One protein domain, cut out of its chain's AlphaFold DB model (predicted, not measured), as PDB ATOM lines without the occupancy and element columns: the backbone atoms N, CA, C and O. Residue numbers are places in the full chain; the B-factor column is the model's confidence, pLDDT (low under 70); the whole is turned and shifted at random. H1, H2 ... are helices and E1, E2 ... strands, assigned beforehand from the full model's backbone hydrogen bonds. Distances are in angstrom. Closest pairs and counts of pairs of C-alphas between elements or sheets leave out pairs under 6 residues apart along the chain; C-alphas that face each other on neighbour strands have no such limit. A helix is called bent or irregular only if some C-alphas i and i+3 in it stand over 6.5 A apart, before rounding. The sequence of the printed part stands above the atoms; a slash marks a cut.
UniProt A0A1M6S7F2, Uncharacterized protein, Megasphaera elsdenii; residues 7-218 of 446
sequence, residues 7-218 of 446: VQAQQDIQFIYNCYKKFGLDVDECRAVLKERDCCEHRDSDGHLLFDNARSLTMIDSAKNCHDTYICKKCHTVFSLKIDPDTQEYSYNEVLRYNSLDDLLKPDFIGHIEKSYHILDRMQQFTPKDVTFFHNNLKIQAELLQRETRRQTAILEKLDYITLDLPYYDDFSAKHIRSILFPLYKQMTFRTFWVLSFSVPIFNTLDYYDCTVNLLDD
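What this domain is: This is residues 7 to 218 of the 446 residues of an uncharacterized protein of Megasphaera elsdenii (UniProt A0A1M6S7F2). The core is a long helical hairpin: H5 makes the long axis, and the bent helix H6 folds back beside it, with H4 as the third member of a bundle that runs up and down, H4, H5 and H6b each running against the one before. H1 and H2 lie near the bend of H6, and a small strand hairpin, E1 and E2, sits among long loops, apart from H5 and H6. The printed part has 212 residues with six named helices and two strands, in the order H1 H2 E1 E2 H3 H4 H5 H6; the two-stranded sheet is antiparallel and the class is mostly helix. The whole is elongated, 65 by 38 by 33 A, yet only just compact, close to loose, with a radius of gyration of the C-alphas of 20.0 A.

Where its parts are: Find E1 at residues 51 to 53 and E2 at residues 70 to 72. Then find C-alpha 128 at (119.143, 121.004, 176.317); from there H5 runs 61.2 A to residue 168, irregular where C-alphas 164 and 167 are 7.6 A apart. H6, residues 171 to 211, was assigned as one helix by its hydrogen bonds but is bent, with C-alphas 179 and 182 6.7 A apart. Its arms are H6a, residues 171 to 179, 12.4 A, and H6b, residues 182 to 211, 42.7 A, ending at C-alpha 211 (116.755, 133.798, 187.965); H6b is irregular, with C-alphas 198 and 201 6.51 A apart. H1, residues 7 to 23, spans 24.6 A from C-alpha 7 (111.183, 178.390, 162.287). H2 is residues 27 to 32, H3 residues 101 to 104, and H4 residues 110 to 121, 16.4 A.

How they stand to each other: In the E1 and E2 hairpin, N 52 and O 71 are within hydrogen-bond range at 2.9 A. H5 and H6b touch, closest at the C-alphas of Gln 152 and Thr 192, 6.1 A, opposite ways at a shallow tilt of 30 degrees. H4 and H5, a helical hairpin, touch at the C-alphas of Ser 116 and Gln 141, 6.7 A. H2 touches H6b, about perpendicular at 84 degrees, closest at the C-alphas of Cys 30 and Pro 183, 5.3 A. H1 and H6b only just touch, with 3 pairs of C-alphas within 8 A, and so do H3 and H5. Every O i to N i+4 pair is within hydrogen-bond range in H1, H2 and H6a; H4 has 7 of 8, H5 34 of 37, H6b 24 of 26, and H3 is too short for one.

The domain as a whole: The C-alphas farthest apart, of Asp 171 and Asp 217, are 66.6 A apart. The printed part has no cut; the links H2 to E1, E1 to E2 and E2 to H3 are long. Mean pLDDT of the printed part is 71.9, with 81 residues under 70, among them 54 to 68 and 107 to 134.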
ATOM      1  N   VAL A   7     110.135 179.369 162.605       89.12
ATOM      2  CA  VAL A   7     111.183 178.390 162.287       89.12
ATOM      3  C   VAL A   7     110.985 177.147 163.147       89.12
ATOM      4  O   VAL A   7     110.948 176.036 162.621       89.12
ATOM      5  N   GLN A   8     110.782 177.326 164.450       88.19
ATOM      6  CA  GLN A   8     110.472 176.237 165.369       88.19
ATOM      7  C   GLN A   8     109.122 175.586 165.027       88.19
ATOM      8  O   GLN A   8     109.031 174.361 164.989       88.19
ATOM      9  N   ALA A   9     108.107 176.380 164.666       89.62
ATOM     10  CA  ALA A   9     106.824 175.856 164.191       89.62
ATOM     11  C   ALA A   9     106.983 174.933 162.971       89.62
ATOM     12  O   ALA A   9     106.422 173.839 162.936       89.62
ATOM     13  N   GLN A  10     107.794 175.335 161.987       90.62
ATOM     14  CA  GLN A  10     108.090 174.511 160.812       90.62
ATOM     15  C   GLN A  10     108.841 173.224 161.172       90.62
ATOM     16  O   GLN A  10     108.552 172.177 160.595       90.62
ATOM     17  N   GLN A  11     109.767 173.276 162.132       90.31
ATOM     18  CA  GLN A  11     110.478 172.086 162.609       90.31
ATOM     19  C   GLN A  11     109.532 171.085 163.279       90.31
ATOM     20  O   GLN A  11     109.613 169.889 162.996       90.31
ATOM     21  N   ASP A  12     108.613 171.560 164.119       92.12
ATOM     22  CA  ASP A  12     107.641 170.699 164.797       92.12
ATOM     23  C   ASP A  12     106.618 170.113 163.807       92.12
ATOM     24  O   ASP A  12     106.308 168.922 163.867       92.12
ATOM     25  N   ILE A  13     106.166 170.896 162.817       93.25
ATOM     26  CA  ILE A  13     105.329 170.401 161.709       93.25
ATOM     27  C   ILE A  13     106.065 169.310 160.920       93.25
ATOM     28  O   ILE A  13     105.506 168.242 160.657       93.25
ATOM     29  N   GLN A  14     107.330 169.543 160.564       92.00
ATOM     30  CA  GLN A  14     108.132 168.569 159.826       92.00
ATOM     31  C   GLN A  14     108.354 167.288 160.638       92.00
ATOM     32  O   GLN A  14     108.303 166.193 160.077       92.00
ATOM     33  N   PHE A  15     108.558 167.402 161.952       91.06
ATOM     34  CA  PHE A  15     108.645 166.251 162.847       91.06
ATOM     35  C   PHE A  15     107.368 165.401 162.805       91.06
ATOM     36  O   PHE A  15     107.458 164.182 162.644       91.06
ATOM     37  N   ILE A  16     106.191 166.031 162.872       92.50
ATOM     38  CA  ILE A  16     104.899 165.331 162.802       92.50
ATOM     39  C   ILE A  16     104.762 164.579 161.468       92.50
ATOM     40  O   ILE A  16     104.461 163.385 161.467       92.50
ATOM     41  N   TYR A  17     105.055 165.218 160.331       92.69
ATOM     42  CA  TYR A  17     105.007 164.544 159.023       92.69
ATOM     43  C   TYR A  17     106.033 163.416 158.885       92.69
ATOM     44  O   TYR A  17     105.739 162.380 158.285       92.69
ATOM     45  N   ASN A  18     107.226 163.578 159.455       90.00
ATOM     46  CA  ASN A  18     108.230 162.519 159.463       90.00
ATOM     47  C   ASN A  18     107.749 161.292 160.250       90.00
ATOM     48  O   ASN A  18     108.028 160.165 159.841       90.00
ATOM     49  N   CYS A  19     106.986 161.497 161.327       88.00
ATOM     50  CA  CYS A  19     106.336 160.410 162.053       88.00
ATOM     51  C   CYS A  19     105.286 159.709 161.179       88.00
ATOM     52  O   CYS A  19     105.374 158.495 161.016       88.00
ATOM     53  N   TYR A  20     104.363 160.446 160.544       88.69
ATOM     54  CA  TYR A  20     103.390 159.857 159.603       88.69
ATOM     55  C   TYR A  20     104.071 158.990 158.540       88.69
ATOM     56  O   TYR A  20     103.722 157.823 158.362       88.69
ATOM     57  N   LYS A  21     105.115 159.530 157.899       87.00
ATOM     58  CA  LYS A  21     105.897 158.816 156.887       87.00
ATOM     59  C   LYS A  21     106.541 157.548 157.445       87.00
ATOM     60  O   LYS A  21     106.499 156.512 156.788       87.00
ATOM     61  N   LYS A  22     107.147 157.620 158.634       80.81
ATOM     62  CA  LYS A  22     107.775 156.462 159.279       80.81
ATOM     63  C   LYS A  22     106.762 155.353 159.557       80.81
ATOM     64  O   LYS A  22     107.078 154.187 159.346       80.81
ATOM     65  N   PHE A  23     105.576 155.711 160.036       77.88
ATOM     66  CA  PHE A  23     104.562 154.740 160.440       77.88
ATOM     67  C   PHE A  23     103.661 154.278 159.294       77.88
ATOM     68  O   PHE A  23     102.761 153.476 159.530       77.88
ATOM     69  N   GLY A  24     103.900 154.756 158.067       82.50
ATOM     70  CA  GLY A  24     103.065 154.432 156.910       82.50
ATOM     71  C   GLY A  24     101.621 154.905 157.081       82.50
ATOM     72  O   GLY A  24     100.707 154.253 156.591       82.50
ATOM     73  N   LEU A  25     101.423 155.996 157.823       84.38
ATOM     74  CA  LEU A  25     100.111 156.548 158.133       84.38
ATOM     75  C   LEU A  25      99.775 157.675 157.157       84.38
ATOM     76  O   LEU A  25     100.602 158.565 156.929       84.38
ATOM     77  N   ASP A  26      98.547 157.674 156.650       87.12
ATOM     78  CA  ASP A  26      97.987 158.806 155.920       87.12
ATOM     79  C   ASP A  26      97.277 159.778 156.878       87.12
ATOM     80  O   ASP A  26      96.570 159.382 157.811       87.12
ATOM     81  N   VAL A  27      97.499 161.076 156.666       86.31
ATOM     82  CA  VAL A  27      96.992 162.135 157.548       86.31
ATOM     83  C   VAL A  27      95.473 162.241 157.475       86.31
ATOM     84  O   VAL A  27      94.819 162.422 158.507       86.31
ATOM     85  N   ASP A  28      94.906 162.148 156.274       84.50
ATOM     86  CA  ASP A  28      93.474 162.321 156.063       84.50
ATOM     87  C   ASP A  28      92.706 161.078 156.535       84.50
ATOM     88  O   ASP A  28      91.670 161.218 157.194       84.50
ATOM     89  N   GLU A  29      93.261 159.881 156.328       82.31
ATOM     90  CA  GLU A  29      92.731 158.639 156.907       82.31
ATOM     91  C   GLU A  29      92.726 158.686 158.438       82.31
ATOM     92  O   GLU A  29      91.699 158.420 159.068       82.31
ATOM     93  N   CYS A  30      93.836 159.094 159.065       80.88
ATOM     94  CA  CYS A  30      93.902 159.197 160.524       80.88
ATOM     95  C   CYS A  30      92.911 160.234 161.068       80.88
ATOM     96  O   CYS A  30      92.310 160.027 162.126       80.88
ATOM     97  N   ARG A  31      92.711 161.348 160.348       79.81
ATOM     98  CA  ARG A  31      91.764 162.397 160.741       79.81
ATOM     99  C   ARG A  31      90.321 161.894 160.742       79.81
ATOM    100  O   ARG A  31      89.571 162.263 161.642       79.81
ATOM    101  N   ALA A  32      89.939 161.035 159.795       76.69
ATOM    102  CA  ALA A  32      88.583 160.487 159.707       76.69
ATOM    103  C   ALA A  32      88.184 159.616 160.920       76.69
ATOM    104  O   ALA A  32      86.996 159.437 161.188       76.69
ATOM    105  N   VAL A  33      89.161 159.096 161.671       68.56
ATOM    106  CA  VAL A  33      88.961 158.186 162.818       68.56
ATOM    107  C   VAL A  33      88.897 158.931 164.169       68.56
ATOM    108  O   VAL A  33      88.598 158.344 165.219       68.56
ATOM    109  N   LEU A  34      89.159 160.241 164.189       66.44
ATOM    110  CA  LEU A  34      89.038 161.056 165.400       66.44
ATOM    111  C   LEU A  34      87.576 161.397 165.707       66.44
ATOM    112  O   LEU A  34      86.846 161.894 164.855       66.44
ATOM    113  N   LYS A  35      87.165 161.200 166.965       61.28
ATOM    114  CA  LYS A  35      85.912 161.760 167.491       61.28
ATOM    115  C   LYS A  35      86.199 163.137 168.095       61.28
ATOM    116  O   LYS A  35      87.281 163.360 168.631       61.28
ATOM    117  N   GLU A  36      85.211 164.034 168.093       53.50
ATOM    118  CA  GLU A  36      85.326 165.425 168.586       53.50
ATOM    119  C   GLU A  36      85.811 165.577 170.049       53.50
ATOM    120  O   GLU A  36      86.125 166.686 170.472       53.50
ATOM    121  N   ARG A  37      85.877 164.491 170.835       53.00
ATOM    122  CA  ARG A  37      86.217 164.499 172.271       53.00
ATOM    123  C   ARG A  37      87.645 164.037 172.606       53.00
ATOM    124  O   ARG A  37      88.007 164.052 173.778       53.00
ATOM    125  N   ASP A  38      88.458 163.679 171.613       56.62
ATOM    126  CA  ASP A  38      89.804 163.115 171.817       56.62
ATOM    127  C   ASP A  38      90.913 164.195 171.762       56.62
ATOM    128  O   ASP A  38      91.918 164.020 171.073       56.62
ATOM    129  N   CYS A  39      90.738 165.349 172.426       63.38
ATOM    130  CA  CYS A  39      91.735 166.431 172.422       63.38
ATOM    131  C   CYS A  39      92.368 166.662 173.803       63.38
ATOM    132  O   CYS A  39      91.688 166.800 174.816       63.38
ATOM    133  N   CYS A  40      93.697 166.743 173.847       68.00
ATOM    134  CA  CYS A  40      94.493 166.877 175.070       68.00
ATOM    135  C   CYS A  40      94.776 168.338 175.487       68.00
ATOM    136  O   CYS A  40      95.555 168.581 176.400       68.00
ATOM    137  N   GLU A  41      94.105 169.323 174.879       69.12
ATOM    138  CA  GLU A  41      94.318 170.763 175.125       69.12
ATOM    139  C   GLU A  41      93.375 171.357 176.195       69.12
ATOM    140  O   GLU A  41      93.084 172.552 176.213       69.12
ATOM    141  N   HIS A  42      92.834 170.532 177.088       79.00
ATOM    142  CA  HIS A  42      91.883 170.998 178.093       79.00
ATOM    143  C   HIS A  42      92.558 171.912 179.118       79.00
ATOM    144  O   HIS A  42      93.282 171.430 179.986       79.00
ATOM    145  N   ARG A  43      92.282 173.217 179.042       76.00
ATOM    146  CA  ARG A  43      92.848 174.239 179.932       76.00
ATOM    147  C   ARG A  43      91.817 174.820 180.905       76.00
ATOM    148  O   ARG A  43      90.608 174.733 180.658       76.00
ATOM    149  N   ASP A  44      92.291 175.347 182.028       75.38
ATOM    150  CA  ASP A  44      91.515 176.170 182.955       75.38
ATOM    151  C   ASP A  44      91.340 177.606 182.418       75.38
ATOM    152  O   ASP A  44      91.755 177.931 181.303       75.38
ATOM    153  N   SER A  45      90.678 178.463 183.197       74.06
ATOM    154  CA  SER A  45      90.447 179.870 182.846       74.06
ATOM    155  C   SER A  45      91.727 180.699 182.725       74.06
ATOM    156  O   SER A  45      91.703 181.730 182.055       74.06
ATOM    157  N   ASP A  46      92.820 180.247 183.338       69.69
ATOM    158  CA  ASP A  46      94.120 180.919 183.343       69.69
ATOM    159  C   ASP A  46      95.045 180.384 182.232       69.69
ATOM    160  O   ASP A  46      96.155 180.875 182.035       69.69
ATOM    161  N   GLY A  47      94.566 179.410 181.449       68.00
ATOM    162  CA  GLY A  47      95.291 178.811 180.333       68.00
ATOM    163  C   GLY A  47      96.216 177.659 180.734       68.00
ATOM    164  O   GLY A  47      96.943 177.153 179.873       68.00
ATOM    165  N   HIS A  48      96.188 177.194 181.985       72.38
ATOM    166  CA  HIS A  48      96.948 176.022 182.423       72.38
ATOM    167  C   HIS A  48      96.219 174.735 182.058       72.38
ATOM    168  O   HIS A  48      94.993 174.680 182.069       72.38
ATOM    169  N   LEU A  49      96.954 173.678 181.716       70.00
ATOM    170  CA  LEU A  49      96.336 172.393 181.397       70.00
ATOM    171  C   LEU A  49      95.732 171.744 182.644       70.00
ATOM    172  O   LEU A  49      96.330 171.715 183.713       70.00
ATOM    173  N   LEU A  50      94.541 171.181 182.476       76.00
ATOM    174  CA  LEU A  50      93.804 170.476 183.512       76.00
ATOM    175  C   LEU A  50      94.354 169.056 183.656       76.00
ATOM    176  O   LEU A  50      93.786 168.130 183.073       76.00
ATOM    177  N   PHE A  51      95.426 168.872 184.426       76.12
ATOM    178  CA  PHE A  51      95.977 167.549 184.728       76.12
ATOM    179  C   PHE A  51      96.062 167.251 186.232       76.12
ATOM    180  O   PHE A  51      96.042 168.157 187.063       76.12
ATOM    181  N   ASP A  52      96.130 165.962 186.565       72.75
ATOM    182  CA  ASP A  52      96.501 165.439 187.884       72.75
ATOM    183  C   ASP A  52      97.761 164.577 187.772       72.75
ATOM    184  O   ASP A  52      98.045 164.002 186.719       72.75
ATOM    185  N   ASN A  53      98.506 164.461 188.872       70.31
ATOM    186  CA  ASN A  53      99.603 163.504 188.969       70.31
ATOM    187  C   ASN A  53      99.031 162.076 189.014       70.31
ATOM    188  O   ASN A  53      98.255 161.738 189.911       70.31
ATOM    189  N   ALA A  54      99.435 161.235 188.065       64.31
ATOM    190  CA  ALA A  54      98.971 159.862 187.934       64.31
ATOM    191  C   ALA A  54      99.899 158.869 188.658       64.31
ATOM    192  O   ALA A  54     100.346 157.885 188.069       64.31
ATOM    193  N   ARG A  55     100.161 159.089 189.957       55.97
ATOM    194  CA  ARG A  55     101.012 158.204 190.791       55.97
ATOM    195  C   ARG A  55     100.548 156.741 190.837       55.97
ATOM    196  O   ARG A  55     101.307 155.883 191.255       55.97
ATOM    197  N   SER A  56      99.306 156.449 190.457       48.19
ATOM    198  CA  SER A  56      98.759 155.090 190.400       48.19
ATOM    199  C   SER A  56      99.044 154.349 189.087       48.19
ATOM    200  O   SER A  56      98.818 153.145 189.027       48.19
ATOM    201  N   LEU A  57      99.518 155.035 188.037       50.53
ATOM    202  CA  LEU A  57      99.849 154.434 186.734       50.53
ATOM    203  C   LEU A  57     101.338 154.088 186.589       50.53
ATOM    204  O   LEU A  57     101.736 153.483 185.593       50.53
ATOM    205  N   THR A  58     102.172 154.430 187.572       49.09
ATOM    206  CA  THR A  58     103.569 153.996 187.617       49.09
ATOM    207  C   THR A  58     103.620 152.504 187.939       49.09
ATOM    208  O   THR A  58     103.674 152.106 189.096       49.09
ATOM    209  N   MET A  59     103.610 151.660 186.907       40.50
ATOM    210  CA  MET A  59     103.702 150.197 187.031       40.50
ATOM    211  C   MET A  59     105.074 149.682 187.518       40.50
ATOM    212  O   MET A  59     105.307 148.476 187.524       40.50
ATOM    213  N   ILE A  60     106.007 150.564 187.896       40.25
ATOM    214  CA  ILE A  60     107.390 150.206 188.238       40.25
ATOM    215  C   ILE A  60     107.822 150.970 189.498       40.25
ATOM    216  O   ILE A  60     108.440 152.029 189.423       40.25
ATOM    217  N   ASP A  61     107.524 150.411 190.673       37.47
ATOM    218  CA  ASP A  61     107.939 150.951 191.983       37.47
ATOM    219  C   ASP A  61     109.470 150.944 192.195       37.47
ATOM    220  O   ASP A  61     110.004 151.622 193.075       37.47
ATOM    221  N   SER A  62     110.218 150.187 191.386       35.38
ATOM    222  CA  SER A  62     111.668 150.012 191.543       35.38
ATOM    223  C   SER A  62     112.517 151.117 190.901       35.38
ATOM    224  O   SER A  62     113.719 151.198 191.168       35.38
ATOM    225  N   ALA A  63     111.927 152.014 190.112       40.34
ATOM    226  CA  ALA A  63     112.656 153.065 189.414       40.34
ATOM    227  C   ALA A  63     112.312 154.449 189.986       40.34
ATOM    228  O   ALA A  63     111.565 155.226 189.400       40.34
ATOM    229  N   LYS A  64     112.930 154.782 191.128       39.75
ATOM    230  CA  LYS A  64     112.783 156.052 191.877       39.75
ATOM    231  C   LYS A  64     113.004 157.359 191.083       39.75
ATOM    232  O   LYS A  64     112.898 158.423 191.676       39.75
ATOM    233  N   ASN A  65     113.307 157.302 189.785       40.62
ATOM    234  CA  ASN A  65     113.704 158.451 188.971       40.62
ATOM    235  C   ASN A  65     113.061 158.525 187.572       40.62
ATOM    236  O   ASN A  65     113.475 159.398 186.813       40.62
ATOM    237  N   CYS A  66     112.156 157.621 187.156       44.06
ATOM    238  CA  CYS A  66     111.935 157.464 185.709       44.06
ATOM    239  C   CYS A  66     110.669 158.064 185.083       44.06
ATOM    240  O   CYS A  66     110.783 158.422 183.916       44.06
ATOM    241  N   HIS A  67     109.524 158.250 185.751       54.88
ATOM    242  CA  HIS A  67     108.323 158.732 185.042       54.88
ATOM    243  C   HIS A  67     107.423 159.620 185.911       54.88
ATOM    244  O   HIS A  67     106.585 159.118 186.658       54.88
ATOM    245  N   ASP A  68     107.548 160.942 185.769       65.81
ATOM    246  CA  ASP A  68     106.456 161.840 186.147       65.81
ATOM    247  C   ASP A  68     105.361 161.711 185.080       65.81
ATOM    248  O   ASP A  68     105.514 162.152 183.939       65.81
ATOM    249  N   THR A  69     104.275 161.030 185.435       71.38
ATOM    250  CA  THR A  69     103.134 160.802 184.547       71.38
ATOM    251  C   THR A  69     101.957 161.656 184.995       71.38
ATOM    252  O   THR A  69     101.562 161.639 186.163       71.38
ATOM    253  N   TYR A  70     101.369 162.388 184.056       76.75
ATOM    254  CA  TYR A  70     100.235 163.273 184.306       76.75
ATOM    255  C   TYR A  70      99.036 162.839 183.479       76.75
ATOM    256  O   TYR A  70      99.202 162.362 182.363       76.75
ATOM    257  N   ILE A  71      97.825 163.014 183.998       77.94
ATOM    258  CA  ILE A  71      96.594 162.655 183.289       77.94
ATOM    259  C   ILE A  71      95.662 163.854 183.182       77.94
ATOM    260  O   ILE A  71      95.408 164.540 184.168       77.94
ATOM    261  N   CYS A  72      95.119 164.107 181.993       78.94
ATOM    262  CA  CYS A  72      94.125 165.152 181.809       78.94
ATOM    263  C   CYS A  72      92.811 164.807 182.533       78.94
ATOM    264  O   CYS A  72      92.223 163.754 182.298       78.94
ATOM    265  N   LYS A  73      92.270 165.739 183.325       78.31
ATOM    266  CA  LYS A  73      91.004 165.569 184.068       78.31
ATOM    267  C   LYS A  73      89.771 165.371 183.189       78.31
ATOM    268  O   LYS A  73      88.772 164.839 183.659       78.31
ATOM    269  N   LYS A  74      89.803 165.872 181.949       79.88
ATOM    270  CA  LYS A  74      88.637 165.889 181.048       79.88
ATOM    271  C   LYS A  74      88.661 164.774 180.011       79.88
ATOM    272  O   LYS A  74      87.641 164.128 179.806       79.88
ATOM    273  N   CYS A  75      89.796 164.569 179.344       75.50
ATOM    274  CA  CYS A  75      89.927 163.559 178.289       75.50
ATOM    275  C   CYS A  75      90.751 162.339 178.700       75.50
ATOM    276  O   CYS A  75      90.915 161.435 177.890       75.50
ATOM    277  N   HIS A  76      91.290 162.313 179.923       74.88
ATOM    278  CA  HIS A  76      92.104 161.211 180.444       74.88
ATOM    279  C   HIS A  76      93.359 160.886 179.618       74.88
ATOM    280  O   HIS A  76      93.967 159.836 179.804       74.88
ATOM    281  N   THR A  77      93.787 161.796 178.734       75.75
ATOM    282  CA  THR A  77      95.062 161.673 178.021       75.75
ATOM    283  C   THR A  77      96.221 161.733 179.006       75.75
ATOM    284  O   THR A  77      96.223 162.577 179.903       75.75
ATOM    285  N   VAL A  78      97.190 160.844 178.819       76.19
ATOM    286  CA  VAL A  78      98.365 160.705 179.675       76.19
ATOM    287  C   VAL A  78      99.561 161.410 179.033       76.19
ATOM    288  O   VAL A  78      99.844 161.161 177.869       76.19
ATOM    289  N   PHE A  79     100.266 162.240 179.799       76.38
ATOM    290  CA  PHE A  79     101.481 162.948 179.392       76.38
ATOM    291  C   PHE A  79     102.689 162.429 180.165       76.38
ATOM    292  O   PHE A  79     102.596 162.170 181.369       76.38
ATOM    293  N   SER A  80     103.829 162.331 179.484       74.56
ATOM    294  CA  SER A  80     105.086 161.825 180.051       74.56
ATOM    295  C   SER A  80     106.195 162.874 179.968       74.56
ATOM    296  O   SER A  80     107.192 162.667 179.288       74.56
ATOM    297  N   LEU A  81     106.026 164.010 180.648       75.81
ATOM    298  CA  LEU A  81     106.999 165.110 180.700       75.81
ATOM    299  C   LEU A  81     107.360 165.438 182.144       75.81
ATOM    300  O   LEU A  81     106.537 165.271 183.038       75.81
ATOM    301  N   LYS A  82     108.557 165.978 182.376       77.94
ATOM    302  CA  LYS A  82     108.923 166.518 183.686       77.94
ATOM    303  C   LYS A  82     108.330 167.912 183.829       77.94
ATOM    304  O   LYS A  82     108.731 168.803 183.082       77.94
ATOM    305  N   ILE A  83     107.420 168.095 184.781       77.75
ATOM    306  CA  ILE A  83     106.779 169.383 185.079       77.75
ATOM    307  C   ILE A  83     107.281 169.874 186.434       77.75
ATOM    308  O   ILE A  83     107.193 169.157 187.430       77.75
ATOM    309  N   ASP A  84     107.810 171.091 186.470       75.75
ATOM    310  CA  ASP A  84     108.123 171.784 187.713       75.75
ATOM    311  C   ASP A  84     106.804 172.233 188.373       75.75
ATOM    312  O   ASP A  84     106.047 173.002 187.770       75.75
ATOM    313  N   PRO A  85     106.479 171.745 189.582       68.88
ATOM    314  CA  PRO A  85     105.199 172.037 190.220       68.88
ATOM    315  C   PRO A  85     105.038 173.518 190.586       68.88
ATOM    316  O   PRO A  85     103.905 174.004 190.619       68.88
ATOM    317  N   ASP A  86     106.144 174.230 190.820       71.38
ATOM    318  CA  ASP A  86     106.151 175.619 191.272       71.38
ATOM    319  C   ASP A  86     106.089 176.592 190.089       71.38
ATOM    320  O   ASP A  86     105.397 177.610 190.154       71.38
ATOM    321  N   THR A  87     106.791 176.283 188.994       75.06
ATOM    322  CA  THR A  87     106.867 177.166 187.814       75.06
ATOM    323  C   THR A  87     105.934 176.760 186.675       75.06
ATOM    324  O   THR A  87     105.697 177.564 185.773       75.06
ATOM    325  N   GLN A  88     105.393 175.535 186.703       71.75
ATOM    326  CA  GLN A  88     104.648 174.902 185.603       71.75
ATOM    327  C   GLN A  88     105.460 174.794 184.298       71.75
ATOM    328  O   GLN A  88     104.906 174.516 183.227       71.75
ATOM    329  N   GLU A  89     106.778 174.996 184.364       77.12
ATOM    330  CA  GLU A  89     107.672 174.739 183.245       77.12
ATOM    331  C   GLU A  89     107.820 173.235 183.032       77.12
ATOM    332  O   GLU A  89     107.832 172.445 183.976       77.12
ATOM    333  N   TYR A  90     107.940 172.830 181.770       80.38
ATOM    334  CA  TYR A  90     108.041 171.428 181.396       80.38
ATOM    335  C   TYR A  90     109.266 171.159 180.527       80.38
ATOM    336  O   TYR A  90     109.683 171.977 179.703       80.38
ATOM    337  N   SER A  91     109.845 169.978 180.709       76.38
ATOM    338  CA  SER A  91     111.059 169.533 180.032       76.38
ATOM    339  C   SER A  91     111.019 168.032 179.747       76.38
ATOM    340  O   SER A  91     110.231 167.297 180.344       76.38
ATOM    341  N   TYR A  92     111.871 167.583 178.827       74.19
ATOM    342  CA  TYR A  92     112.059 166.158 178.552       74.19
ATOM    343  C   TYR A  92     112.660 165.443 179.768       74.19
ATOM    344  O   TYR A  92     113.547 165.973 180.444       74.19
ATOM    345  N   ASN A  93     112.247 164.203 179.991       69.62
ATOM    346  CA  ASN A  93     112.897 163.285 180.907       69.62
ATOM    347  C   ASN A  93     114.316 162.988 180.394       69.62
ATOM    348  O   ASN A  93     114.512 162.579 179.248       69.62
ATOM    349  N   GLU A  94     115.340 163.161 181.237       57.16
ATOM    350  CA  GLU A  94     116.745 162.971 180.826       57.16
ATOM    351  C   GLU A  94     117.039 161.554 180.296       57.16
ATOM    352  O   GLU A  94     117.957 161.371 179.497       57.16
ATOM    353  N   VAL A  95     116.226 160.570 180.691       53.16
ATOM    354  CA  VAL A  95     116.311 159.158 180.282       53.16
ATOM    355  C   VAL A  95     115.992 158.952 178.789       53.16
ATOM    356  O   VAL A  95     116.415 157.955 178.206       53.16
ATOM    357  N   LEU A  96     115.300 159.900 178.146       54.78
ATOM    358  CA  LEU A  96     114.841 159.816 176.752       54.78
ATOM    359  C   LEU A  96     115.634 160.727 175.798       54.78
ATOM    360  O   LEU A  96     115.204 160.972 174.672       54.78
ATOM    361  N   ARG A  97     116.818 161.214 176.205       54.41
ATOM    362  CA  ARG A  97     117.703 162.011 175.334       54.41
ATOM    363  C   ARG A  97     118.230 161.175 174.162       54.41
ATOM    364  O   ARG A  97     119.292 160.563 174.233       54.41
ATOM    365  N   TYR A  98     117.495 161.174 173.057       55.06
ATOM    366  CA  TYR A  98     117.985 160.696 171.770       55.06
ATOM    367  C   TYR A  98     118.798 161.795 171.092       55.06
ATOM    368  O   TYR A  98     118.331 162.919 170.922       55.06
ATOM    369  N   ASN A  99     120.026 161.461 170.696       44.34
ATOM    370  CA  ASN A  99     120.985 162.422 170.149       44.34
ATOM    371  C   ASN A  99     120.632 162.904 168.726       44.34
ATOM    372  O   ASN A  99     121.246 163.857 168.251       44.34
ATOM    373  N   SER A 100     119.674 162.274 168.029       61.16
ATOM    374  CA  SER A 100     119.254 162.692 166.686       61.16
ATOM    375  C   SER A 100     117.836 162.235 166.309       61.16
ATOM    376  O   SER A 100     117.360 161.185 166.744       61.16
ATOM    377  N   LEU A 101     117.180 163.014 165.440       60.41
ATOM    378  CA  LEU A 101     115.905 162.671 164.794       60.41
ATOM    379  C   LEU A 101     115.997 161.341 164.025       60.41
ATOM    380  O   LEU A 101     115.063 160.542 164.024       60.41
ATOM    381  N   ASP A 102     117.150 161.092 163.404       64.12
ATOM    382  CA  ASP A 102     117.407 159.901 162.594       64.12
ATOM    383  C   ASP A 102     117.408 158.624 163.444       64.12
ATOM    384  O   ASP A 102     116.947 157.574 162.996       64.12
ATOM    385  N   ASP A 103     117.851 158.701 164.704       64.50
ATOM    386  CA  ASP A 103     117.807 157.569 165.634       64.50
ATOM    387  C   ASP A 103     116.386 157.218 166.082       64.50
ATOM    388  O   ASP A 103     116.067 156.030 166.237       64.50
ATOM    389  N   LEU A 104     115.534 158.235 166.257       60.50
ATOM    390  CA  LEU A 104     114.111 158.065 166.560       60.50
ATOM    391  C   LEU A 104     113.362 157.464 165.376       60.50
ATOM    392  O   LEU A 104     112.423 156.695 165.578       60.50
ATOM    393  N   LEU A 105     113.783 157.773 164.146       66.25
ATOM    394  CA  LEU A 105     113.079 157.398 162.922       66.25
ATOM    395  C   LEU A 105     113.625 156.139 162.217       66.25
ATOM    396  O   LEU A 105     113.172 155.806 161.123       66.25
ATOM    397  N   LYS A 106     114.533 155.386 162.856       70.00
ATOM    398  CA  LYS A 106     114.994 154.067 162.369       70.00
ATOM    399  C   LYS A 106     113.820 153.094 162.111       70.00
ATOM    400  O   LYS A 106     112.783 153.261 162.759       70.00
ATOM    401  N   PRO A 107     113.972 152.109 161.195       62.56
ATOM    402  CA  PRO A 107     112.890 151.225 160.742       62.56
ATOM    403  C   PRO A 107     112.081 150.588 161.876       62.56
ATOM    404  O   PRO A 107     112.635 150.294 162.934       62.56
ATOM    405  N   ASP A 108     110.785 150.394 161.622       61.72
ATOM    406  CA  ASP A 108     109.795 149.867 162.567       61.72
ATOM    407  C   ASP A 108     110.131 148.425 162.993       61.72
ATOM    408  O   ASP A 108     110.241 147.524 162.156       61.72
ATOM    409  N   PHE A 109     110.318 148.212 164.300       60.72
ATOM    410  CA  PHE A 109     110.632 146.904 164.880       60.72
ATOM    411  C   PHE A 109     109.378 146.088 165.235       60.72
ATOM    412  O   PHE A 109     109.528 144.948 165.667       60.72
ATOM    413  N   ILE A 110     108.153 146.588 165.014       55.56
ATOM    414  CA  ILE A 110     106.913 145.844 165.323       55.56
ATOM    415  C   ILE A 110     106.854 144.487 164.610       55.56
ATOM    416  O   ILE A 110     106.515 143.487 165.238       55.56
ATOM    417  N   GLY A 111     107.315 144.395 163.359       57.81
ATOM    418  CA  GLY A 111     107.406 143.109 162.656       57.81
ATOM    419  C   GLY A 111     108.390 142.110 163.294       57.81
ATOM    420  O   GLY A 111     108.303 140.909 163.044       57.81
ATOM    421  N   HIS A 112     109.328 142.572 164.129       57.72
ATOM    422  CA  HIS A 112     110.153 141.703 164.972       57.72
ATOM    423  C   HIS A 112     109.432 141.302 166.264       57.72
ATOM    424  O   HIS A 112     109.609 140.173 166.712       57.72
ATOM    425  N   ILE A 113     108.593 142.175 166.827       53.44
ATOM    426  CA  ILE A 113     107.779 141.891 168.020       53.44
ATOM    427  C   ILE A 113     106.745 140.799 167.716       53.44
ATOM    428  O   ILE A 113     106.674 139.813 168.442       53.44
ATOM    429  N   GLU A 114     106.030 140.899 166.593       53.88
ATOM    430  CA  GLU A 114     105.081 139.866 166.142       53.88
ATOM    431  C   GLU A 114     105.778 138.520 165.889       53.88
ATOM    432  O   GLU A 114     105.315 137.466 166.327       53.88
ATOM    433  N   LYS A 115     106.960 138.542 165.255       52.97
ATOM    434  CA  LYS A 115     107.801 137.343 165.105       52.97
ATOM    435  C   LYS A 115     108.270 136.782 166.447       52.97
ATOM    436  O   LYS A 115     108.398 135.571 166.567       52.97
ATOM    437  N   SER A 116     108.522 137.634 167.439       52.19
ATOM    438  CA  SER A 116     108.927 137.221 168.790       52.19
ATOM    439  C   SER A 116     107.787 136.538 169.529       52.19
ATOM    440  O   SER A 116     108.012 135.524 170.180       52.19
ATOM    441  N   TYR A 117     106.560 137.033 169.363       53.31
ATOM    442  CA  TYR A 117     105.366 136.360 169.864       53.31
ATOM    443  C   TYR A 117     105.182 134.995 169.216       53.31
ATOM    444  O   TYR A 117     105.005 134.020 169.924       53.31
ATOM    445  N   HIS A 118     105.352 134.882 167.898       52.25
ATOM    446  CA  HIS A 118     105.344 133.575 167.237       52.25
ATOM    447  C   HIS A 118     106.454 132.630 167.711       52.25
ATOM    448  O   HIS A 118     106.302 131.417 167.591       52.25
ATOM    449  N   ILE A 119     107.576 133.154 168.210       49.72
ATOM    450  CA  ILE A 119     108.631 132.342 168.820       49.72
ATOM    451  C   ILE A 119     108.200 131.890 170.221       49.72
ATOM    452  O   ILE A 119     108.398 130.726 170.523       49.72
ATOM    453  N   LEU A 120     107.582 132.751 171.037       52.00
ATOM    454  CA  LEU A 120     107.027 132.383 172.350       52.00
ATOM    455  C   LEU A 120     105.876 131.366 172.242       52.00
ATOM    456  O   LEU A 120     105.847 130.389 172.976       52.00
ATOM    457  N   ASP A 121     104.981 131.572 171.281       48.59
ATOM    458  CA  ASP A 121     103.756 130.796 171.048       48.59
ATOM    459  C   ASP A 121     104.035 129.397 170.456       48.59
ATOM    460  O   ASP A 121     103.225 128.483 170.552       48.59
ATOM    461  N   ARG A 122     105.214 129.191 169.850       47.88
ATOM    462  CA  ARG A 122     105.606 127.916 169.211       47.88
ATOM    463  C   ARG A 122     106.562 127.056 170.038       47.88
ATOM    464  O   ARG A 122     107.035 126.033 169.538       47.88
ATOM    465  N   MET A 123     106.891 127.455 171.262       51.84
ATOM    466  CA  MET A 123     107.865 126.749 172.101       51.84
ATOM    467  C   MET A 123     107.218 125.565 172.797       51.84
ATOM    468  O   MET A 123     106.778 125.674 173.933       51.84
ATOM    469  N   GLN A 124     107.163 124.416 172.133       52.91
ATOM    470  CA  GLN A 124     106.788 123.184 172.811       52.91
ATOM    471  C   GLN A 124     107.801 122.098 172.428       52.91
ATOM    472  O   GLN A 124     107.886 121.705 171.265       52.91
ATOM    473  N   GLN A 125     108.570 121.661 173.441       54.22
ATOM    474  CA  GLN A 125     109.729 120.746 173.440       54.22
ATOM    475  C   GLN A 125     111.126 121.384 173.416       54.22
ATOM    476  O   GLN A 125     111.903 121.215 172.481       54.22
ATOM    477  N   PHE A 126     111.497 122.035 174.515       57.56
ATOM    478  CA  PHE A 126     112.877 122.353 174.852       57.56
ATOM    479  C   PHE A 126     113.729 121.085 174.962       57.56
ATOM    480  O   PHE A 126     113.524 120.260 175.852       57.56
ATOM    481  N   THR A 127     114.741 120.950 174.104       61.41
ATOM    482  CA  THR A 127     115.910 120.107 174.389       61.41
ATOM    483  C   THR A 127     116.989 120.920 175.119       61.41
ATOM    484  O   THR A 127     116.974 122.153 175.066       61.41
ATOM    485  N   PRO A 128     118.012 120.282 175.725       63.88
ATOM    486  CA  PRO A 128     119.143 121.004 176.317       63.88
ATOM    487  C   PRO A 128     119.855 121.981 175.367       63.88
ATOM    488  O   PRO A 128     120.448 122.963 175.810       63.88
ATOM    489  N   LYS A 129     119.811 121.727 174.051       65.44
ATOM    490  CA  LYS A 129     120.378 122.634 173.041       65.44
ATOM    491  C   LYS A 129     119.453 123.816 172.740       65.44
ATOM    492  O   LYS A 129     119.949 124.906 172.457       65.44
ATOM    493  N   ASP A 130     118.143 123.610 172.842       63.88
ATOM    494  CA  ASP A 130     117.133 124.624 172.536       63.88
ATOM    495  C   ASP A 130     116.998 125.651 173.656       63.88
ATOM    496  O   ASP A 130     116.802 126.821 173.357       63.88
ATOM    497  N   VAL A 131     117.197 125.265 174.923       66.44
ATOM    498  CA  VAL A 131     117.135 126.186 176.076       66.44
ATOM    499  C   VAL A 131     118.125 127.342 175.923       66.44
ATOM    500  O   VAL A 131     117.742 128.508 175.982       66.44
ATOM    501  N   THR A 132     119.397 127.042 175.648       68.38
ATOM    502  CA  THR A 132     120.432 128.075 175.468       68.38
ATOM    503  C   THR A 132     120.189 128.909 174.210       68.38
ATOM    504  O   THR A 132     120.389 130.124 174.214       68.38
ATOM    505  N   PHE A 133     119.764 128.274 173.112       68.38
ATOM    506  CA  PHE A 133     119.426 128.990 171.883       68.38
ATOM    507  C   PHE A 133     118.248 129.942 172.111       68.38
ATOM    508  O   PHE A 133     118.312 131.106 171.714       68.38
ATOM    509  N   PHE A 134     117.203 129.485 172.790       68.12
ATOM    510  CA  PHE A 134     116.015 130.265 173.085       68.12
ATOM    511  C   PHE A 134     116.293 131.407 174.049       68.12
ATOM    512  O   PHE A 134     115.933 132.536 173.742       68.12
ATOM    513  N   HIS A 135     116.996 131.153 175.153       73.88
ATOM    514  CA  HIS A 135     117.365 132.191 176.116       73.88
ATOM    515  C   HIS A 135     118.157 133.323 175.454       73.88
ATOM    516  O   HIS A 135     117.851 134.499 175.648       73.88
ATOM    517  N   ASN A 136     119.112 132.986 174.582       74.44
ATOM    518  CA  ASN A 136     119.853 133.981 173.805       74.44
ATOM    519  C   ASN A 136     118.960 134.744 172.816       74.44
ATOM    520  O   ASN A 136     119.103 135.958 172.671       74.44
ATOM    521  N   ASN A 137     118.025 134.061 172.148       71.50
ATOM    522  CA  ASN A 137     117.064 134.728 171.272       71.50
ATOM    523  C   ASN A 137     116.140 135.661 172.064       71.50
ATOM    524  O   ASN A 137     115.959 136.800 171.645       71.50
ATOM    525  N   LEU A 138     115.622 135.235 173.220       72.06
ATOM    526  CA  LEU A 138     114.814 136.066 174.113       72.06
ATOM    527  C   LEU A 138     115.568 137.310 174.573       72.06
ATOM    528  O   LEU A 138     114.994 138.392 174.534       72.06
ATOM    529  N   LYS A 139     116.857 137.199 174.924       77.25
ATOM    530  CA  LYS A 139     117.698 138.362 175.261       77.25
ATOM    531  C   LYS A 139     117.791 139.357 174.111       77.25
ATOM    532  O   LYS A 139     117.571 140.550 174.310       77.25
ATOM    533  N   ILE A 140     118.049 138.868 172.899       77.62
ATOM    534  CA  ILE A 140     118.094 139.716 171.702       77.62
ATOM    535  C   ILE A 140     116.736 140.396 171.479       77.62
ATOM    536  O   ILE A 140     116.696 141.598 171.219       77.62
ATOM    537  N   GLN A 141     115.623 139.665 171.610       73.00
ATOM    538  CA  GLN A 141     114.289 140.248 171.434       73.00
ATOM    539  C   GLN A 141     113.951 141.265 172.525       73.00
ATOM    540  O   GLN A 141     113.450 142.342 172.208       73.00
ATOM    541  N   ALA A 142     114.281 140.980 173.783       75.81
ATOM    542  CA  ALA A 142     114.102 141.900 174.899       75.81
ATOM    543  C   ALA A 142     114.880 143.206 174.677       75.81
ATOM    544  O   ALA A 142     114.333 144.290 174.873       75.81
ATOM    545  N   GLU A 143     116.122 143.134 174.185       78.75
ATOM    546  CA  GLU A 143     116.898 144.324 173.825       78.75
ATOM    547  C   GLU A 143     116.264 145.125 172.681       78.75
ATOM    548  O   GLU A 143     116.199 146.356 172.745       78.75
ATOM    549  N   LEU A 144     115.823 144.453 171.611       75.50
ATOM    550  CA  LEU A 144     115.180 145.108 170.468       75.50
ATOM    551  C   LEU A 144     113.878 145.793 170.885       75.50
ATOM    552  O   LEU A 144     113.650 146.951 170.533       75.50
ATOM    553  N   LEU A 145     113.071 145.105 171.686       74.69
ATOM    554  CA  LEU A 145     111.814 145.609 172.212       74.69
ATOM    555  C   LEU A 145     112.031 146.780 173.163       74.69
ATOM    556  O   LEU A 145     111.377 147.805 173.021       74.69
ATOM    557  N   GLN A 146     113.013 146.697 174.063       77.00
ATOM    558  CA  GLN A 146     113.359 147.807 174.947       77.00
ATOM    559  C   GLN A 146     113.786 149.052 174.155       77.00
ATOM    560  O   GLN A 146     113.415 150.173 174.510       77.00
ATOM    561  N   ARG A 147     114.554 148.877 173.071       77.00
ATOM    562  CA  ARG A 147     114.930 149.985 172.178       77.00
ATOM    563  C   ARG A 147     113.705 150.588 171.496       77.00
ATOM    564  O   ARG A 147     113.644 151.811 171.387       77.00
ATOM    565  N   GLU A 148     112.756 149.764 171.058       77.06
ATOM    566  CA  GLU A 148     111.533 150.240 170.415       77.06
ATOM    567  C   GLU A 148     110.610 150.957 171.402       77.06
ATOM    568  O   GLU A 148     110.208 152.082 171.122       77.06
ATOM    569  N   THR A 149     110.380 150.397 172.593       76.31
ATOM    570  CA  THR A 149     109.630 151.056 173.672       76.31
ATOM    571  C   THR A 149     110.199 152.441 173.950       76.31
ATOM    572  O   THR A 149     109.468 153.423 173.882       76.31
ATOM    573  N   ARG A 150     111.517 152.560 174.160       77.69
ATOM    574  CA  ARG A 150     112.145 153.863 174.427       77.69
ATOM    575  C   ARG A 150     111.983 154.850 173.260       77.69
ATOM    576  O   ARG A 150     111.755 156.032 173.507       77.69
ATOM    577  N   ARG A 151     112.054 154.395 171.998       78.38
ATOM    578  CA  ARG A 151     111.831 155.267 170.827       78.38
ATOM    579  C   ARG A 151     110.393 155.760 170.765       78.38
ATOM    580  O   ARG A 151     110.176 156.948 170.546       78.38
ATOM    581  N   GLN A 152     109.428 154.862 170.950       78.94
ATOM    582  CA  GLN A 152     108.003 155.188 170.936       78.94
ATOM    583  C   GLN A 152     107.664 156.178 172.056       78.94
ATOM    584  O   GLN A 152     107.020 157.194 171.796       78.94
ATOM    585  N   THR A 153     108.187 155.951 173.266       79.12
ATOM    586  CA  THR A 153     108.039 156.879 174.394       79.12
ATOM    587  C   THR A 153     108.650 158.248 174.089       79.12
ATOM    588  O   THR A 153     108.006 159.255 174.350       79.12
ATOM    589  N   ALA A 154     109.839 158.320 173.484       79.94
ATOM    590  CA  ALA A 154     110.456 159.604 173.139       79.94
ATOM    591  C   ALA A 154     109.710 160.363 172.026       79.94
ATOM    592  O   ALA A 154     109.631 161.591 172.063       79.94
ATOM    593  N   ILE A 155     109.139 159.657 171.042       84.25
ATOM    594  CA  ILE A 155     108.270 160.289 170.040       84.25
ATOM    595  C   ILE A 155     107.028 160.857 170.729       84.25
ATOM    596  O   ILE A 155     106.718 162.028 170.517       84.25
ATOM    597  N   LEU A 156     106.351 160.070 171.576       84.50
ATOM    598  CA  LEU A 156     105.196 160.538 172.344       84.50
ATOM    599  C   LEU A 156     105.536 161.744 173.220       84.50
ATOM    600  O   LEU A 156     104.805 162.722 173.188       84.50
ATOM    601  N   GLU A 157     106.673 161.732 173.910       83.44
ATOM    602  CA  GLU A 157     107.120 162.850 174.743       83.44
ATOM    603  C   GLU A 157     107.364 164.130 173.920       83.44
ATOM    604  O   GLU A 157     107.008 165.234 174.337       83.44
ATOM    605  N   LYS A 158     107.916 164.016 172.705       86.19
ATOM    606  CA  LYS A 158     108.042 165.162 171.788       86.19
ATOM    607  C   LYS A 158     106.680 165.654 171.294       86.19
ATOM    608  O   LYS A 158     106.493 166.863 171.160       86.19
ATOM    609  N   LEU A 159     105.725 164.758 171.041       87.94
ATOM    610  CA  LEU A 159     104.355 165.135 170.683       87.94
ATOM    611  C   LEU A 159     103.605 165.769 171.869       87.94
ATOM    612  O   LEU A 159     102.857 166.726 171.661       87.94
ATOM    613  N   ASP A 160     103.845 165.303 173.099       85.00
ATOM    614  CA  ASP A 160     103.382 165.939 174.336       85.00
ATOM    615  C   ASP A 160     103.920 167.364 174.400       85.00
ATOM    616  O   ASP A 160     103.147 168.307 174.546       85.00
ATOM    617  N   TYR A 161     105.226 167.545 174.189       86.00
ATOM    618  CA  TYR A 161     105.862 168.860 174.222       86.00
ATOM    619  C   TYR A 161     105.213 169.835 173.227       86.00
ATOM    620  O   TYR A 161     104.831 170.940 173.606       86.00
ATOM    621  N   ILE A 162     104.999 169.403 171.976       87.88
ATOM    622  CA  ILE A 162     104.324 170.209 170.940       87.88
ATOM    623  C   ILE A 162     102.867 170.509 171.332       87.88
ATOM    624  O   ILE A 162     102.376 171.615 171.107       87.88
ATOM    625  N   THR A 163     102.173 169.548 171.947       86.56
ATOM    626  CA  THR A 163     100.806 169.732 172.457       86.56
ATOM    627  C   THR A 163     100.753 170.827 173.520       86.56
ATOM    628  O   THR A 163      99.889 171.709 173.465       86.56
ATOM    629  N   LEU A 164     101.673 170.796 174.490       82.50
ATOM    630  CA  LEU A 164     101.735 171.799 175.554       82.50
ATOM    631  C   LEU A 164     102.057 173.196 175.000       82.50
ATOM    632  O   LEU A 164     101.607 174.193 175.578       82.50
ATOM    633  N   ASP A 165     102.775 173.252 173.874       87.50
ATOM    634  CA  ASP A 165     103.214 174.468 173.194       87.50
ATOM    635  C   ASP A 165     102.179 175.113 172.258       87.50
ATOM    636  O   ASP A 165     102.357 176.263 171.853       87.50
ATOM    637  N   LEU A 166     101.059 174.434 171.973       87.50
ATOM    638  CA  LEU A 166      99.985 174.920 171.089       87.50
ATOM    639  C   LEU A 166      99.565 176.396 171.289       87.50
ATOM    640  O   LEU A 166      99.378 177.077 170.280       87.50
ATOM    641  N   PRO A 167      99.432 176.934 172.522       85.69
ATOM    642  CA  PRO A 167      99.049 178.335 172.739       85.69
ATOM    643  C   PRO A 167     100.143 179.362 172.431       85.69
ATOM    644  O   PRO A 167      99.864 180.559 172.423       85.69
ATOM    645  N   TYR A 168     101.392 178.925 172.259       87.75
ATOM    646  CA  TYR A 168     102.545 179.807 172.075       87.75
ATOM    647  C   TYR A 168     102.971 179.949 170.609       87.75
ATOM    648  O   TYR A 168     103.813 180.801 170.311       87.75
ATOM    649  N   TYR A 169     102.391 179.153 169.708       89.44
ATOM    650  CA  TYR A 169     102.494 179.349 168.261       89.44
ATOM    651  C   TYR A 169     101.544 180.458 167.785       89.44
ATOM    652  O   TYR A 169     100.572 180.802 168.457       89.44
ATOM    653  N   ASP A 170     101.800 181.003 166.595       90.50
ATOM    654  CA  ASP A 170     100.832 181.865 165.915       90.50
ATOM    655  C   ASP A 170      99.566 181.085 165.508       90.50
ATOM    656  O   ASP A 170      99.601 179.866 165.327       90.50
ATOM    657  N   ASP A 171      98.446 181.791 165.328       87.00
ATOM    658  CA  ASP A 171      97.137 181.179 165.054       87.00
ATOM    659  C   ASP A 171      97.140 180.238 163.840       87.00
ATOM    660  O   ASP A 171      96.454 179.210 163.841       87.00
ATOM    661  N   PHE A 172      97.907 180.574 162.799       88.88
ATOM    662  CA  PHE A 172      97.981 179.772 161.584       88.88
ATOM    663  C   PHE A 172      98.726 178.460 161.852       88.88
ATOM    664  O   PHE A 172      98.180 177.380 161.596       88.88
ATOM    665  N   SER A 173      99.926 178.545 162.429       90.25
ATOM    666  CA  SER A 173     100.728 177.377 162.796       90.25
ATOM    667  C   SER A 173     100.002 176.495 163.808       90.25
ATOM    668  O   SER A 173      99.890 175.289 163.599       90.25
ATOM    669  N   ALA A 174      99.416 177.081 164.854       88.81
ATOM    670  CA  ALA A 174      98.681 176.350 165.880       88.81
ATOM    671  C   ALA A 174      97.486 175.586 165.290       88.81
ATOM    672  O   ALA A 174      97.237 174.430 165.637       88.81
ATOM    673  N   LYS A 175      96.726 176.204 164.373       89.00
ATOM    674  CA  LYS A 175      95.604 175.539 163.694       89.00
ATOM    675  C   LYS A 175      96.077 174.389 162.807       89.00
ATOM    676  O   LYS A 175      95.454 173.326 162.813       89.00
ATOM    677  N   HIS A 176      97.172 174.581 162.071       90.94
ATOM    678  CA  HIS A 176      97.732 173.527 161.233       90.94
ATOM    679  C   HIS A 176      98.256 172.358 162.072       90.94
ATOM    680  O   HIS A 176      97.847 171.225 161.828       90.94
ATOM    681  N   ILE A 177      99.061 172.633 163.105       91.75
ATOM    682  CA  ILE A 177      99.609 171.623 164.018       91.75
ATOM    683  C   ILE A 177      98.478 170.796 164.629       91.75
ATOM    684  O   ILE A 177      98.520 169.578 164.516       91.75
ATOM    685  N   ARG A 178      97.411 171.408 165.166       88.62
ATOM    686  CA  ARG A 178      96.252 170.657 165.699       88.62
ATOM    687  C   ARG A 178      95.665 169.669 164.688       88.62
ATOM    688  O   ARG A 178      95.332 168.544 165.050       88.62
ATOM    689  N   SER A 179      95.563 170.073 163.419       87.69
ATOM    690  CA  SER A 179      94.942 169.262 162.361       87.69
ATOM    691  C   SER A 179      95.729 168.006 161.970       87.69
ATOM    692  O   SER A 179      95.158 167.119 161.327       87.69
ATOM    693  N   ILE A 180      97.015 167.943 162.335       90.81
ATOM    694  CA  ILE A 180      97.928 166.834 162.021       90.81
ATOM    695  C   ILE A 180      98.464 166.131 163.276       90.81
ATOM    696  O   ILE A 180      98.741 164.938 163.226       90.81
ATOM    697  N   LEU A 181      98.565 166.823 164.411       90.25
ATOM    698  CA  LEU A 181      99.110 166.307 165.666       90.25
ATOM    699  C   LEU A 181      98.171 165.302 166.327       90.25
ATOM    700  O   LEU A 181      98.581 164.181 166.601       90.25
ATOM    701  N   PHE A 182      96.914 165.675 166.574       86.81
ATOM    702  CA  PHE A 182      95.985 164.829 167.329       86.81
ATOM    703  C   PHE A 182      95.674 163.474 166.669       86.81
ATOM    704  O   PHE A 182      95.621 162.481 167.398       86.81
ATOM    705  N   PRO A 183      95.525 163.368 165.329       85.56
ATOM    706  CA  PRO A 183      95.318 162.062 164.709       85.56
ATOM    707  C   PRO A 183      96.531 161.145 164.898       85.56
ATOM    708  O   PRO A 183      96.370 159.988 165.284       85.56
ATOM    709  N   LEU A 184      97.743 161.681 164.716       87.25
ATOM    710  CA  LEU A 184      98.987 160.952 164.957       87.25
ATOM    711  C   LEU A 184      99.113 160.546 166.423       87.25
ATOM    712  O   LEU A 184      99.435 159.400 166.713       87.25
ATOM    713  N   TYR A 185      98.844 161.476 167.337       84.50
ATOM    714  CA  TYR A 185      98.958 161.267 168.775       84.50
ATOM    715  C   TYR A 185      98.141 160.049 169.217       84.50
ATOM    716  O   TYR A 185      98.670 159.151 169.862       84.50
ATOM    717  N   LYS A 186      96.883 159.952 168.770       79.75
ATOM    718  CA  LYS A 186      96.007 158.810 169.060       79.75
ATOM    719  C   LYS A 186      96.575 157.482 168.544       79.75
ATOM    720  O   LYS A 186      96.562 156.489 169.271       79.75
ATOM    721  N   GLN A 187      97.087 157.463 167.312       81.38
ATOM    722  CA  GLN A 187      97.710 156.266 166.732       81.38
ATOM    723  C   GLN A 187      98.980 155.863 167.485       81.38
ATOM    724  O   GLN A 187      99.211 154.681 167.735       81.38
ATOM    725  N   MET A 188      99.779 156.846 167.899       81.62
ATOM    726  CA  MET A 188     100.991 156.630 168.679       81.62
ATOM    727  C   MET A 188     100.681 156.069 170.063       81.62
ATOM    728  O   MET A 188     101.293 155.081 170.455       81.62
ATOM    729  N   THR A 189      99.691 156.614 170.775       76.94
ATOM    730  CA  THR A 189      99.267 156.078 172.076       76.94
ATOM    731  C   THR A 189      98.817 154.622 171.958       76.94
ATOM    732  O   THR A 189      99.232 153.785 172.759       76.94
ATOM    733  N   PHE A 190      98.024 154.292 170.932       77.25
ATOM    734  CA  PHE A 190      97.598 152.915 170.675       77.25
ATOM    735  C   PHE A 190      98.787 151.991 170.373       77.25
ATOM    736  O   PHE A 190      98.894 150.915 170.956       77.25
ATOM    737  N   ARG A 191      99.719 152.423 169.517       75.44
ATOM    738  CA  ARG A 191     100.936 151.660 169.206       75.44
ATOM    739  C   ARG A 191     101.819 151.442 170.431       75.44
ATOM    740  O   ARG A 191     102.284 150.329 170.643       75.44
ATOM    741  N   THR A 192     102.042 152.465 171.252       75.44
ATOM    742  CA  THR A 192     102.829 152.334 172.485       75.44
ATOM    743  C   THR A 192     102.175 151.370 173.463       75.44
ATOM    744  O   THR A 192     102.875 150.535 174.029       75.44
ATOM    745  N   PHE A 193     100.849 151.424 173.614       73.81
ATOM    746  CA  PHE A 193     100.113 150.438 174.404       73.81
ATOM    747  C   PHE A 193     100.360 149.015 173.887       73.81
ATOM    748  O   PHE A 193     100.760 148.152 174.660       73.81
ATOM    749  N   TRP A 194     100.226 148.791 172.577       70.38
ATOM    750  CA  TRP A 194     100.498 147.493 171.951       70.38
ATOM    751  C   TRP A 194     101.922 146.984 172.205       70.38
ATOM    752  O   TRP A 194     102.111 145.843 172.621       70.38
ATOM    753  N   VAL A 195     102.933 147.835 172.006       71.44
ATOM    754  CA  VAL A 195     104.343 147.491 172.255       71.44
ATOM    755  C   VAL A 195     104.572 147.125 173.726       71.44
ATOM    756  O   VAL A 195     105.255 146.143 174.013       71.44
ATOM    757  N   LEU A 196     103.975 147.871 174.661       71.19
ATOM    758  CA  LEU A 196     104.064 147.581 176.092       71.19
ATOM    759  C   LEU A 196     103.381 146.255 176.450       71.19
ATOM    760  O   LEU A 196     103.998 145.440 177.135       71.19
ATOM    761  N   SER A 197     102.169 146.000 175.946       68.19
ATOM    762  CA  SER A 197     101.450 144.735 176.157       68.19
ATOM    763  C   SER A 197     102.250 143.532 175.661       68.19
ATOM    764  O   SER A 197     102.322 142.515 176.347       68.19
ATOM    765  N   PHE A 198     102.920 143.657 174.514       65.94
ATOM    766  CA  PHE A 198     103.790 142.598 174.010       65.94
ATOM    767  C   PHE A 198     105.087 142.431 174.808       65.94
ATOM    768  O   PHE A 198     105.690 141.358 174.786       65.94
ATOM    769  N   SER A 199     105.519 143.465 175.524       70.75
ATOM    770  CA  SER A 199     106.769 143.428 176.278       70.75
ATOM    771  C   SER A 199     106.694 142.697 177.605       70.75
ATOM    772  O   SER A 199     107.674 142.065 177.993       70.75
ATOM    773  N   VAL A 200     105.533 142.722 178.263       70.75
ATOM    774  CA  VAL A 200     105.362 142.117 179.588       70.75
ATOM    775  C   VAL A 200     105.698 140.619 179.580       70.75
ATOM    776  O   VAL A 200     106.534 140.220 180.388       70.75
ATOM    777  N   PRO A 201     105.171 139.788 178.658       66.06
ATOM    778  CA  PRO A 201     105.509 138.366 178.649       66.06
ATOM    779  C   PRO A 201     106.985 138.116 178.354       66.06
ATOM    780  O   PRO A 201     107.612 137.340 179.057       66.06
ATOM    781  N   ILE A 202     107.576 138.828 177.387       68.94
ATOM    782  CA  ILE A 202     108.994 138.660 177.030       68.94
ATOM    783  C   ILE A 202     109.903 138.952 178.228       68.94
ATOM    784  O   ILE A 202     110.818 138.176 178.500       68.94
ATOM    785  N   PHE A 203     109.660 140.050 178.952       72.31
ATOM    786  CA  PHE A 203     110.470 140.402 180.116       72.31
ATOM    787  C   PHE A 203     110.236 139.460 181.297       72.31
ATOM    788  O   PHE A 203     111.213 139.043 181.905       72.31
ATOM    789  N   ASN A 204     108.988 139.068 181.579       67.62
ATOM    790  CA  ASN A 204     108.682 138.110 182.646       67.62
ATOM    791  C   ASN A 204     109.331 136.748 182.380       67.62
ATOM    792  O   ASN A 204     109.943 136.157 183.265       67.62
ATOM    793  N   THR A 205     109.228 136.263 181.144       68.75
ATOM    794  CA  THR A 205     109.854 135.015 180.718       68.75
ATOM    795  C   THR A 205     111.377 135.118 180.818       68.75
ATOM    796  O   THR A 205     112.016 134.214 181.344       68.75
ATOM    797  N   LEU A 206     111.981 136.223 180.372       72.56
ATOM    798  CA  LEU A 206     113.427 136.419 180.490       72.56
ATOM    799  C   LEU A 206     113.903 136.473 181.952       72.56
ATOM    800  O   LEU A 206     114.921 135.860 182.263       72.56
ATOM    801  N   ASP A 207     113.169 137.165 182.825       73.69
ATOM    802  CA  ASP A 207     113.459 137.255 184.262       73.69
ATOM    803  C   ASP A 207     113.414 135.870 184.920       73.69
ATOM    804  O   ASP A 207     114.365 135.467 185.590       73.69
ATOM    805  N   TYR A 208     112.383 135.074 184.608       70.31
ATOM    806  CA  TYR A 208     112.304 133.666 185.003       70.31
ATOM    807  C   TYR A 208     113.552 132.880 184.577       70.31
ATOM    808  O   TYR A 208     114.162 132.174 185.388       70.31
ATOM    809  N   TYR A 209     113.975 133.036 183.315       69.88
ATOM    810  CA  TYR A 209     115.147 132.337 182.800       69.88
ATOM    811  C   TYR A 209     116.456 132.779 183.476       69.88
ATOM    812  O   TYR A 209     117.296 131.937 183.786       69.88
ATOM    813  N   ASP A 210     116.646 134.078 183.715       75.81
ATOM    814  CA  ASP A 210     117.860 134.617 184.340       75.81
ATOM    815  C   ASP A 210     117.940 134.319 185.853       75.81
ATOM    816  O   ASP A 210     119.045 134.212 186.395       75.81
ATOM    817  N   CYS A 211     116.805 134.142 186.539       74.75
ATOM    818  CA  CYS A 211     116.755 133.798 187.965       74.75
ATOM    819  C   CYS A 211     116.857 132.291 188.261       74.75
ATOM    820  O   CYS A 211     117.110 131.909 189.409       74.75
ATOM    821  N   THR A 212     116.687 131.424 187.263       65.06
ATOM    822  CA  THR A 212     116.711 129.970 187.465       65.06
ATOM    823  C   THR A 212     118.146 129.433 187.486       65.06
ATOM    824  O   THR A 212     118.882 129.521 186.506       65.06
ATOM    825  N   VAL A 213     118.547 128.830 188.615       59.81
ATOM    826  CA  VAL A 213     119.933 128.393 188.896       59.81
ATOM    827  C   VAL A 213     120.453 127.342 187.901       59.81
ATOM    828  O   VAL A 213     121.642 127.351 187.579       59.81
ATOM    829  N   ASN A 214     119.587 126.460 187.391       70.38
ATOM    830  CA  ASN A 214     119.922 125.545 186.301       70.38
ATOM    831  C   ASN A 214     118.704 125.275 185.410       70.38
ATOM    832  O   ASN A 214     117.875 124.416 185.693       70.38
ATOM    833  N   LEU A 215     118.627 125.993 184.295       60.84
ATOM    834  CA  LEU A 215     117.534 125.871 183.329       60.84
ATOM    835  C   LEU A 215     117.395 124.489 182.695       60.84
ATOM    836  O   LEU A 215     116.320 124.136 182.219       60.84
ATOM    837  N   LEU A 216     118.474 123.704 182.672       61.00
ATOM    838  CA  LEU A 216     118.436 122.349 182.132       61.00
ATOM    839  C   LEU A 216     117.644 121.392 183.031       61.00
ATOM    840  O   LEU A 216     117.058 120.440 182.519       61.00
ATOM    841  N   ASP A 217     117.606 121.659 184.338       61.19
ATOM    842  CA  ASP A 217     116.866 120.840 185.303       61.19
ATOM    843  C   ASP A 217     115.355 121.108 185.230       61.19
ATOM    844  O   ASP A 217     114.558 120.253 185.610       61.19
ATOM    845  N   ASP A 218     114.962 122.259 184.682       60.28
ATOM    846  CA  ASP A 218     113.570 122.691 184.539       60.28
ATOM    847  C   ASP A 218     112.964 122.347 183.167       60.28
ATOM    848  O   ASP A 218     111.789 122.584 182.915       60.28
TER     849      ASP A 218